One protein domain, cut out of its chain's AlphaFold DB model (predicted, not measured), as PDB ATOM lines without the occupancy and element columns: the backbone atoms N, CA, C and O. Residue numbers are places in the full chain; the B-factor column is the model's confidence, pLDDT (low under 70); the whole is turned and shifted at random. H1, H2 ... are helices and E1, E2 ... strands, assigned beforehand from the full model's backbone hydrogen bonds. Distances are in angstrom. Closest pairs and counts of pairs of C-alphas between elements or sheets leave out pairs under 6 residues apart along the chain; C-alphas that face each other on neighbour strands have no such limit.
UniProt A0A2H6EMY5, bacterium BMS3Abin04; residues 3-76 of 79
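What this domain is: This is residues 3 to 76 of the 79 residues of a protein of bacterium BMS3Abin04 (UniProt A0A2H6EMY5). An open V with a small head: two short parallel strands, E1 and E2, with residues 50 to 54 of H3 packed near them, make the head on one arm, and the long helix H2 is the other arm. Residues 30 to 43, with no named element, run from the foot of H2 to the head, and H1 lies far out past the other end of H2. The 74 printed residues hold four named helices and two named strands in the order H1, H2, E1, H3, E2, H4, and the class is mostly helix. The whole is only just extended, close to loose, with a radius of gyration of the C-alphas of 17.2 A and spans of 49 by 38 by 27 A.

Where its parts are: E1 is residues 44 to 46, with C-alpha 44 at (-6.679, -36.711, -35.046), and E2 is residues 68 to 70. H3, residues 50 to 61, is 15.7 A long. H2, residues 15 to 29, is 21.2 A long and begins at C-alpha 15 (8.547, -26.154, -26.000). H1 is residues 3 to 6; H4, residues 73 to 76, ends at C-alpha 76 (-12.474, -48.125, -25.321).

How they stand to each other: E1 and E2 are parallel, 27 degrees between directions, with N 46 and O 69 at 2.9 A, within hydrogen-bond range. E1, H3 and E2 form a strand-helix-strand unit, two parallel neighbour strands with a helix between, its crossover right-handed. The closest C-alphas of H3 and E2, Pro 50 and Lys 70, are 5.9 A apart. H2 and H3 are apart, as are H1 and H2. Every O i to N i+4 pair is within hydrogen-bond range in H2, and 7 of 8 in H3; H1 and H4 are too short for such a pair.

The domain as a whole: The C-alphas of Lys 9 and Ser 75, the two farthest apart, are 49.9 A apart. The printed part has no cut. The link from H2 to E1 is long. Residue 76 alone is under pLDDT 70.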
ATOM      1  N   GLN A   3       7.071 -11.443 -27.752       97.44
ATOM      2  CA  GLN A   3       8.427 -10.876 -27.747       97.44
ATOM      3  C   GLN A   3       8.440  -9.343 -27.624       97.44
ATOM      4  O   GLN A   3       9.261  -8.794 -26.900       97.44
ATOM      5  N   GLU A   4       7.493  -8.653 -28.269       97.19
ATOM      6  CA  GLU A   4       7.377  -7.186 -28.214       97.19
ATOM      7  C   GLU A   4       7.047  -6.682 -26.802       97.19
ATOM      8  O   GLU A   4       7.407  -5.564 -26.447       97.19
ATOM      9  N   VAL A   5       6.363  -7.499 -25.994       97.75
ATOM     10  CA  VAL A   5       5.965  -7.146 -24.626       97.75
ATOM     11  C   VAL A   5       7.097  -7.415 -23.635       97.75
ATOM     12  O   VAL A   5       7.305  -6.628 -22.715       97.75
ATOM     13  N   VAL A   6       7.826  -8.522 -23.805       97.31
ATOM     14  CA  VAL A   6       8.888  -8.940 -22.870       97.31
ATOM     15  C   VAL A   6      10.263  -8.336 -23.193       97.31
ATOM     16  O   VAL A   6      11.122  -8.276 -22.314       97.31
ATOM     17  N   GLY A   7      10.456  -7.847 -24.422       97.81
ATOM     18  CA  GLY A   7      11.693  -7.225 -24.897       97.81
ATOM     19  C   GLY A   7      12.815  -8.220 -25.214       97.81
ATOM     20  O   GLY A   7      12.781  -9.386 -24.829       97.81
ATOM     21  N   ASP A   8      13.855  -7.749 -25.903       96.62
ATOM     22  CA  ASP A   8      14.891  -8.607 -26.515       96.62
ATOM     23  C   ASP A   8      15.861  -9.271 -25.524       96.62
ATOM     24  O   ASP A   8      16.690 -10.092 -25.905       96.62
ATOM     25  N   LYS A   9      15.779  -8.924 -24.234       97.81
ATOM     26  CA  LYS A   9      16.586  -9.556 -23.177       97.81
ATOM     27  C   LYS A   9      15.977 -10.861 -22.662       97.81
ATOM     28  O   LYS A   9      16.635 -11.563 -21.899       97.81
ATOM     29  N   VAL A  10      14.728 -11.149 -23.026       97.56
ATOM     30  CA  VAL A  10      14.024 -12.375 -22.652       97.56
ATOM     31  C   VAL A  10      13.906 -13.253 -23.888       97.56
ATOM     32  O   VAL A  10      13.256 -12.880 -24.864       97.56
ATOM     33  N   GLU A  11      14.524 -14.428 -23.835       95.88
ATOM     34  CA  GLU A  11      14.399 -15.438 -24.881       95.88
ATOM     35  C   GLU A  11      13.125 -16.262 -24.659       95.88
ATOM     36  O   GLU A  11      12.932 -16.874 -23.606       95.88
ATOM     37  N   LEU A  12      12.233 -16.270 -25.651       96.00
ATOM     38  CA  LEU A  12      11.041 -17.111 -25.634       96.00
ATOM     39  C   LEU A  12      11.378 -18.514 -26.135       96.00
ATOM     40  O   LEU A  12      11.840 -18.690 -27.260       96.00
ATOM     41  N   ILE A  13      11.078 -19.517 -25.314       94.50
ATOM     42  CA  ILE A  13      11.319 -20.919 -25.653       94.50
ATOM     43  C   ILE A  13      10.032 -21.564 -26.172       94.50
ATOM     44  O   ILE A  13       9.041 -21.676 -25.449       94.50
ATOM     45  N   ASP A  14      10.066 -22.050 -27.415       94.44
ATOM     46  CA  ASP A  14       9.021 -22.912 -27.965       94.44
ATOM     47  C   ASP A  14       9.256 -24.368 -27.538       94.44
ATOM     48  O   ASP A  14      10.061 -25.110 -28.113       94.44
ATOM     49  N   SER A  15       8.512 -24.781 -26.512       96.12
ATOM     50  CA  SER A  15       8.547 -26.154 -26.000       96.12
ATOM     51  C   SER A  15       8.152 -27.213 -27.038       96.12
ATOM     52  O   SER A  15       8.680 -28.322 -26.988       96.12
ATOM     53  N   GLY A  16       7.283 -26.886 -28.002       95.19
ATOM     54  CA  GLY A  16       6.878 -27.800 -29.069       95.19
ATOM     55  C   GLY A  16       8.028 -28.068 -30.035       95.19
ATOM     56  O   GLY A  16       8.335 -29.224 -30.338       95.19
ATOM     57  N   THR A  17       8.733 -27.011 -30.441       95.94
ATOM     58  CA  THR A  17       9.948 -27.130 -31.258       95.94
ATOM     59  C   THR A  17      11.035 -27.915 -30.517       95.94
ATOM     60  O   THR A  17      11.591 -28.862 -31.078       95.94
ATOM     61  N   ALA A  18      11.286 -27.607 -29.241       96.69
ATOM     62  CA  ALA A  18      12.259 -28.343 -28.430       96.69
ATOM     63  C   ALA A  18      11.907 -29.840 -28.315       96.69
ATOM     64  O   ALA A  18      12.761 -30.699 -28.550       96.69
ATOM     65  N   ALA A  19      10.641 -30.167 -28.037       97.94
ATOM     66  CA  ALA A  19      10.163 -31.547 -27.978       97.94
ATOM     67  C   ALA A  19      10.325 -32.277 -29.323       97.94
ATOM     68  O   ALA A  19      10.708 -33.449 -29.347       97.94
ATOM     69  N   SER A  20      10.109 -31.588 -30.449       97.12
ATOM     70  CA  SER A  20      10.256 -32.177 -31.788       97.12
ATOM     71  C   SER A  20      11.682 -32.678 -32.064       97.12
ATOM     72  O   SER A  20      11.860 -33.755 -32.641       97.12
ATOM     73  N   TYR A  21      12.705 -31.953 -31.595       97.88
ATOM     74  CA  TYR A  21      14.100 -32.369 -31.742       97.88
ATOM     75  C   TYR A  21      14.420 -33.595 -30.891       97.88
ATOM     76  O   TYR A  21      15.054 -34.524 -31.391       97.88
ATOM     77  N   VAL A  22      13.911 -33.646 -29.657       98.19
ATOM     78  CA  VAL A  22      14.072 -34.817 -28.782       98.19
ATOM     79  C   VAL A  22      13.455 -36.062 -29.425       98.19
ATOM     80  O   VAL A  22      14.102 -37.108 -29.481       98.19
ATOM     81  N   VAL A  23      12.241 -35.953 -29.978       98.12
ATOM     82  CA  VAL A  23      11.576 -37.065 -30.682       98.12
ATOM     83  C   VAL A  23      12.374 -37.496 -31.915       98.12
ATOM     84  O   VAL A  23      12.618 -38.691 -32.101       98.12
ATOM     85  N   ARG A  24      12.832 -36.548 -32.743       97.94
ATOM     86  CA  ARG A  24      13.652 -36.840 -33.931       97.94
ATOM     87  C   ARG A  24      14.912 -37.617 -33.560       97.94
ATOM     88  O   ARG A  24      15.213 -38.627 -34.197       97.94
ATOM     89  N   ASP A  25      15.645 -37.156 -32.553       98.44
ATOM     90  CA  ASP A  25      16.922 -37.751 -32.164       98.44
ATOM     91  C   ASP A  25      16.717 -39.133 -31.529       98.44
ATOM     92  O   ASP A  25      17.462 -40.070 -31.834       98.44
ATOM     93  N   TYR A  26      15.644 -39.302 -30.748       98.44
ATOM     94  CA  TYR A  26      15.231 -40.596 -30.208       98.44
ATOM     95  C   TYR A  26      14.953 -41.625 -31.311       98.44
ATOM     96  O   TYR A  26      15.463 -42.750 -31.248       98.44
ATOM     97  N   LEU A  27      14.169 -41.242 -32.327       98.44
ATOM     98  CA  LEU A  27      13.837 -42.101 -33.465       98.44
ATOM     99  C   LEU A  27      15.077 -42.405 -34.314       98.44
ATOM    100  O   LEU A  27      15.300 -43.556 -34.691       98.44
ATOM    101  N   LYS A  28      15.920 -41.397 -34.580       98.12
ATOM    102  CA  LYS A  28      17.158 -41.545 -35.356       98.12
ATOM    103  C   LYS A  28      18.134 -42.510 -34.690       98.12
ATOM    104  O   LYS A  28      18.614 -43.425 -35.354       98.12
ATOM    105  N   GLY A  29      18.379 -42.351 -33.389       98.19
ATOM    106  CA  GLY A  29      19.295 -43.207 -32.626       98.19
ATOM    107  C   GLY A  29      18.870 -44.678 -32.562       98.19
ATOM    108  O   GLY A  29      19.690 -45.537 -32.258       98.19
ATOM    109  N   ARG A  30      17.604 -44.976 -32.878       98.25
ATOM    110  CA  ARG A  30      17.031 -46.332 -32.904       98.25
ATOM    111  C   ARG A  30      16.744 -46.855 -34.311       98.25
ATOM    112  O   ARG A  30      16.217 -47.951 -34.448       98.25
ATOM    113  N   GLY A  31      17.049 -46.080 -35.353       97.88
ATOM    114  CA  GLY A  31      16.731 -46.459 -36.730       97.88
ATOM    115  C   GLY A  31      15.228 -46.522 -37.036       97.88
ATOM    116  O   GLY A  31      14.835 -47.241 -37.950       97.88
ATOM    117  N   LEU A  32      14.396 -45.778 -36.297       98.00
ATOM    118  CA  LEU A  32      12.927 -45.773 -36.410       98.00
ATOM    119  C   LEU A  32      12.374 -44.644 -37.296       98.00
ATOM    120  O   LEU A  32      11.161 -44.472 -37.393       98.00
ATOM    121  N   LEU A  33      13.238 -43.840 -37.922       96.75
ATOM    122  CA  LEU A  33      12.784 -42.806 -38.849       96.75
ATOM    123  C   LEU A  33      12.073 -43.440 -40.048       96.75
ATOM    124  O   LEU A  33      12.592 -44.368 -40.672       96.75
ATOM    125  N   ASN A  34      10.911 -42.892 -40.400       95.12
ATOM    126  CA  ASN A  34      10.253 -43.229 -41.654       95.12
ATOM    127  C   ASN A  34      11.167 -42.819 -42.824       95.12
ATOM    128  O   ASN A  34      11.624 -41.679 -42.885       95.12
ATOM    129  N   LYS A  35      11.458 -43.761 -43.727       94.75
ATOM    130  CA  LYS A  35      12.347 -43.562 -44.885       94.75
ATOM    131  C   LYS A  35      11.607 -43.084 -46.137       94.75
ATOM    132  O   LYS A  35      12.242 -42.852 -47.162       94.75
ATOM    133  N   SER A  36      10.279 -43.004 -46.081       96.12
ATOM    134  CA  SER A  36       9.480 -42.502 -47.190       96.12
ATOM    135  C   SER A  36       9.670 -40.994 -47.371       96.12
ATOM    136  O   SER A  36       9.764 -40.254 -46.395       96.12
ATOM    137  N   ASN A  37       9.654 -40.546 -48.627       92.62
ATOM    138  CA  ASN A  37       9.579 -39.128 -48.990       92.62
ATOM    139  C   ASN A  37       8.127 -38.648 -49.184       92.62
ATOM    140  O   ASN A  37       7.899 -37.510 -49.588       92.62
ATOM    141  N   SER A  38       7.137 -39.518 -48.951       94.06
ATOM    142  CA  SER A  38       5.721 -39.157 -48.992       94.06
ATOM    143  C   SER A  38       5.374 -38.175 -47.875       94.06
ATOM    144  O   SER A  38       5.907 -38.258 -46.768       94.06
ATOM    145  N   ILE A  39       4.414 -37.291 -48.141       88.50
ATOM    146  CA  ILE A  39       3.817 -36.457 -47.098       88.50
ATOM    147  C   ILE A  39       3.149 -37.375 -46.066       88.50
ATOM    148  O   ILE A  39       2.420 -38.300 -46.425       88.50
ATOM    149  N   GLY A  40       3.428 -37.128 -44.785       89.25
ATOM    150  CA  GLY A  40       2.841 -37.888 -43.688       89.25
ATOM    151  C   GLY A  40       1.325 -37.703 -43.606       89.25
ATOM    152  O   GLY A  40       0.810 -36.600 -43.796       89.25
ATOM    153  N   PHE A  41       0.629 -38.789 -43.285       88.94
ATOM    154  CA  PHE A  41      -0.800 -38.788 -42.999       88.94
ATOM    155  C   PHE A  41      -1.046 -38.461 -41.521       88.94
ATOM    156  O   PHE A  41      -0.322 -38.952 -40.654       88.94
ATOM    157  N   GLY A  42      -2.041 -37.617 -41.239       91.56
ATOM    158  CA  GLY A  42      -2.409 -37.224 -39.881       91.56
ATOM    159  C   GLY A  42      -3.844 -37.618 -39.566       91.56
ATOM    160  O   GLY A  42      -4.760 -37.178 -40.257       91.56
ATOM    161  N   GLU A  43      -4.019 -38.391 -38.499       95.06
ATOM    162  CA  GLU A  43      -5.316 -38.784 -37.954       95.06
ATOM    163  C   GLU A  43      -5.437 -38.223 -36.536       95.06
ATOM    164  O   GLU A  43      -4.530 -38.380 -35.714       95.06
ATOM    165  N   PHE A  44      -6.517 -37.491 -36.269       95.25
ATOM    166  CA  PHE A  44      -6.679 -36.711 -35.046       95.25
ATOM    167  C   PHE A  44      -7.885 -37.218 -34.267       95.25
ATOM    168  O   PHE A  44      -8.986 -37.315 -34.806       95.25
ATOM    169  N   TYR A  45      -7.691 -37.478 -32.979       94.50
ATOM    170  CA  TYR A  45      -8.731 -37.982 -32.091       94.50
ATOM    171  C   TYR A  45      -8.920 -37.028 -30.919       94.50
ATOM    172  O   TYR A  45      -7.947 -36.561 -30.326       94.50
ATOM    173  N   VAL A  46     -10.173 -36.736 -30.583       94.94
ATOM    174  CA  VAL A  46     -10.531 -35.850 -29.473       94.94
ATOM    175  C   VAL A  46     -11.637 -36.460 -28.631       94.94
ATOM    176  O   VAL A  46     -12.549 -37.086 -29.163       94.94
ATOM    177  N   SER A  47     -11.586 -36.248 -27.318       93.12
ATOM    178  CA  SER A  47     -12.635 -36.711 -26.404       93.12
ATOM    179  C   SER A  47     -13.889 -35.830 -26.432       93.12
ATOM    180  O   SER A  47     -14.994 -36.302 -26.170       93.12
ATOM    181  N   ASP A  48     -13.736 -34.548 -26.776       88.69
ATOM    182  CA  ASP A  48     -14.820 -33.565 -26.732       88.69
ATOM    183  C   ASP A  48     -15.252 -33.089 -28.137       88.69
ATOM    184  O   ASP A  48     -15.521 -33.921 -29.000       88.69
ATOM    185  N   LEU A  49     -15.387 -31.779 -28.384       92.81
ATOM    186  CA  LEU A  49     -16.020 -31.207 -29.580       92.81
ATOM    187  C   LEU A  49     -15.077 -31.182 -30.808       92.81
ATOM    188  O   LEU A  49     -14.253 -30.266 -30.918       92.81
ATOM    189  N   PRO A  50     -15.250 -32.067 -31.815       92.75
ATOM    190  CA  PRO A  50     -14.331 -32.159 -32.960       92.75
ATOM    191  C   PRO A  50     -14.327 -30.912 -33.829       92.75
ATOM    192  O   PRO A  50     -13.285 -30.503 -34.329       92.75
ATOM    193  N   LYS A  51     -15.491 -30.268 -33.980       94.44
ATOM    194  CA  LYS A  51     -15.623 -29.056 -34.792       94.44
ATOM    195  C   LYS A  51     -14.758 -27.917 -34.249       94.44
ATOM    196  O   LYS A  51     -14.019 -27.302 -35.008       94.44
ATOM    197  N   ARG A  52     -14.808 -27.676 -32.932       95.06
ATOM    198  CA  ARG A  52     -13.989 -26.639 -32.286       95.06
ATOM    199  C   ARG A  52     -12.504 -26.971 -32.371       95.06
ATOM    200  O   ARG A  52     -11.708 -26.087 -32.660       95.06
ATOM    201  N   PHE A  53     -12.140 -28.238 -32.158       96.00
ATOM    202  CA  PHE A  53     -10.757 -28.673 -32.320       96.00
ATOM    203  C   PHE A  53     -10.247 -28.402 -33.737       96.00
ATOM    204  O   PHE A  53      -9.198 -27.784 -33.890       96.00
ATOM    205  N   LYS A  54     -11.009 -28.806 -34.761       96.12
ATOM    206  CA  LYS A  54     -10.654 -28.598 -36.167       96.12
ATOM    207  C   LYS A  54     -10.435 -27.116 -36.475       96.12
ATOM    208  O   LYS A  54      -9.369 -26.759 -36.959       96.12
ATOM    209  N   GLU A  55     -11.385 -26.254 -36.112       96.12
ATOM    210  CA  GLU A  55     -11.286 -24.805 -36.343       96.12
ATOM    211  C   GLU A  55     -10.032 -24.184 -35.711       96.12
ATOM    212  O   GLU A  55      -9.387 -23.326 -36.314       96.12
ATOM    213  N   VAL A  56      -9.677 -24.604 -34.494       96.69
ATOM    214  CA  VAL A  56      -8.475 -24.118 -33.806       96.69
ATOM    215  C   VAL A  56      -7.222 -24.679 -34.474       96.69
ATOM    216  O   VAL A  56      -6.338 -23.919 -34.861       96.69
ATOM    217  N   ALA A  57      -7.147 -25.994 -34.651       95.31
ATOM    218  CA  ALA A  57      -5.962 -26.662 -35.167       95.31
ATOM    219  C   ALA A  57      -5.616 -26.224 -36.599       95.31
ATOM    220  O   ALA A  57      -4.446 -25.996 -36.884       95.31
ATOM    221  N   GLU A  58      -6.599 -26.012 -37.478       96.00
ATOM    222  CA  GLU A  58      -6.359 -25.501 -38.836       96.00
ATOM    223  C   GLU A  58      -5.748 -24.092 -38.830       96.00
ATOM    224  O   GLU A  58      -4.853 -23.805 -39.625       96.00
ATOM    225  N   ARG A  59      -6.168 -23.224 -37.897       96.00
ATOM    226  CA  ARG A  59      -5.583 -21.881 -37.733       96.00
ATOM    227  C   ARG A  59      -4.134 -21.941 -37.259       96.00
ATOM    228  O   ARG A  59      -3.315 -21.176 -37.752       96.00
ATOM    229  N   PHE A  60      -3.823 -22.836 -36.321       94.00
ATOM    230  CA  PHE A  60      -2.459 -23.004 -35.812       94.00
ATOM    231  C   PHE A  60      -1.534 -23.704 -36.817       94.00
ATOM    232  O   PHE A  60      -0.363 -23.352 -36.911       94.00
ATOM    233  N   LEU A  61      -2.043 -24.679 -37.574       92.75
ATOM    234  CA  LEU A  61      -1.253 -25.482 -38.515       92.75
ATOM    235  C   LEU A  61      -1.171 -24.880 -39.923       92.75
ATOM    236  O   LEU A  61      -0.362 -25.340 -40.726       92.75
ATOM    237  N   GLY A  62      -2.016 -23.899 -40.252       94.12
ATOM    238  CA  GLY A  62      -2.030 -23.250 -41.565       94.12
ATOM    239  C   GLY A  62      -2.464 -24.165 -42.716       94.12
ATOM    240  O   GLY A  62      -2.143 -23.890 -43.870       94.12
ATOM    241  N   ARG A  63      -3.171 -25.265 -42.425       92.38
ATOM    242  CA  ARG A  63      -3.688 -26.221 -43.418       92.38
ATOM    243  C   ARG A  63      -5.012 -26.826 -42.966       92.38
ATOM    244  O   ARG A  63      -5.263 -26.903 -41.768       92.38
ATOM    245  N   SER A  64      -5.808 -27.299 -43.927       91.88
ATOM    246  CA  SER A  64      -7.040 -28.055 -43.666       91.88
ATOM    247  C   SER A  64      -6.739 -29.394 -42.981       91.88
ATOM    248  O   SER A  64      -5.714 -30.022 -43.262       91.88
ATOM    249  N   LEU A  65      -7.640 -29.838 -42.105       93.19
ATOM    250  CA  LEU A  65      -7.595 -31.149 -41.456       93.19
ATOM    251  C   LEU A  65      -8.767 -32.016 -41.915       93.19
ATOM    252  O   LEU A  65      -9.936 -31.675 -41.723       93.19
ATOM    253  N   GLU A  66      -8.458 -33.171 -42.495       89.88
ATOM    254  CA  GLU A  66      -9.471 -34.061 -43.072       89.88
ATOM    255  C   GLU A  66     -10.013 -35.074 -42.051       89.88
ATOM    256  O   GLU A  66     -11.227 -35.246 -41.946       89.88
ATOM    257  N   HIS A  67      -9.141 -35.675 -41.236       94.12
ATOM    258  CA  HIS A  67      -9.473 -36.822 -40.381       94.12
ATOM    259  C   HIS A  67      -9.496 -36.451 -38.894       94.12
ATOM    260  O   HIS A  67      -8.510 -36.635 -38.180       94.12
ATOM    261  N   VAL A  68     -10.620 -35.890 -38.430       96.06
ATOM    262  CA  VAL A  68     -10.839 -35.536 -37.016       96.06
ATOM    263  C   VAL A  68     -12.004 -36.346 -36.451       96.06
ATOM    264  O   VAL A  68     -13.145 -36.197 -36.891       96.06
ATOM    265  N   HIS A  69     -11.724 -37.167 -35.443       94.75
ATOM    266  CA  HIS A  69     -12.652 -38.144 -34.881       94.75
ATOM    267  C   HIS A  69     -12.961 -37.822 -33.418       94.75
ATOM    268  O   HIS A  69     -12.050 -37.605 -32.617       94.75
ATOM    269  N   LYS A  70     -14.250 -37.825 -33.050       94.06
ATOM    270  CA  LYS A  70     -14.625 -37.893 -31.636       94.06
ATOM    271  C   LYS A  70     -14.450 -39.327 -31.160       94.06
ATOM    272  O   LYS A  70     -14.987 -40.232 -31.795       94.06
ATOM    273  N   ILE A  71     -13.767 -39.512 -30.042       93.88
ATOM    274  CA  ILE A  71     -13.680 -40.798 -29.356       93.88
ATOM    275  C   ILE A  71     -14.260 -40.670 -27.954       93.88
ATOM    276  O   ILE A  71     -14.063 -39.659 -27.286       93.88
ATOM    277  N   ASP A  72     -14.983 -41.694 -27.517       90.50
ATOM    278  CA  ASP A  72     -15.398 -41.827 -26.125       90.50
ATOM    279  C   ASP A  72     -14.436 -42.789 -25.427       90.50
ATOM    280  O   ASP A  72     -14.373 -43.969 -25.771       90.50
ATOM    281  N   LEU A  73     -13.663 -42.279 -24.471       83.69
ATOM    282  CA  LEU A  73     -12.634 -43.063 -23.793       83.69
ATOM    283  C   LEU A  73     -13.231 -44.179 -22.927       83.69
ATOM    284  O   LEU A  73     -12.602 -45.227 -22.790       83.69
ATOM    285  N   ASP A  74     -14.455 -44.002 -22.421       81.12
ATOM    286  CA  ASP A  74     -15.117 -44.999 -21.574       81.12
ATOM    287  C   ASP A  74     -15.541 -46.229 -22.389       81.12
ATOM    288  O   ASP A  74     -15.524 -47.359 -21.901       81.12
ATOM    289  N   SER A  75     -15.835 -46.038 -23.679       70.00
ATOM    290  CA  SER A  75     -16.155 -47.132 -24.601       70.00
ATOM    291  C   SER A  75     -14.944 -47.969 -25.040       70.00
ATOM    292  O   SER A  75     -15.124 -49.100 -25.492       70.00
ATOM    293  N   ILE A  76     -13.715 -47.456 -24.882       66.19
ATOM    294  CA  ILE A  76     -12.474 -48.125 -25.321       66.19
ATOM    295  C   ILE A  76     -11.993 -49.167 -24.295       66.19
ATOM    296  O   ILE A  76     -11.234 -50.065 -24.643       66.19
TER     297      ILE A  76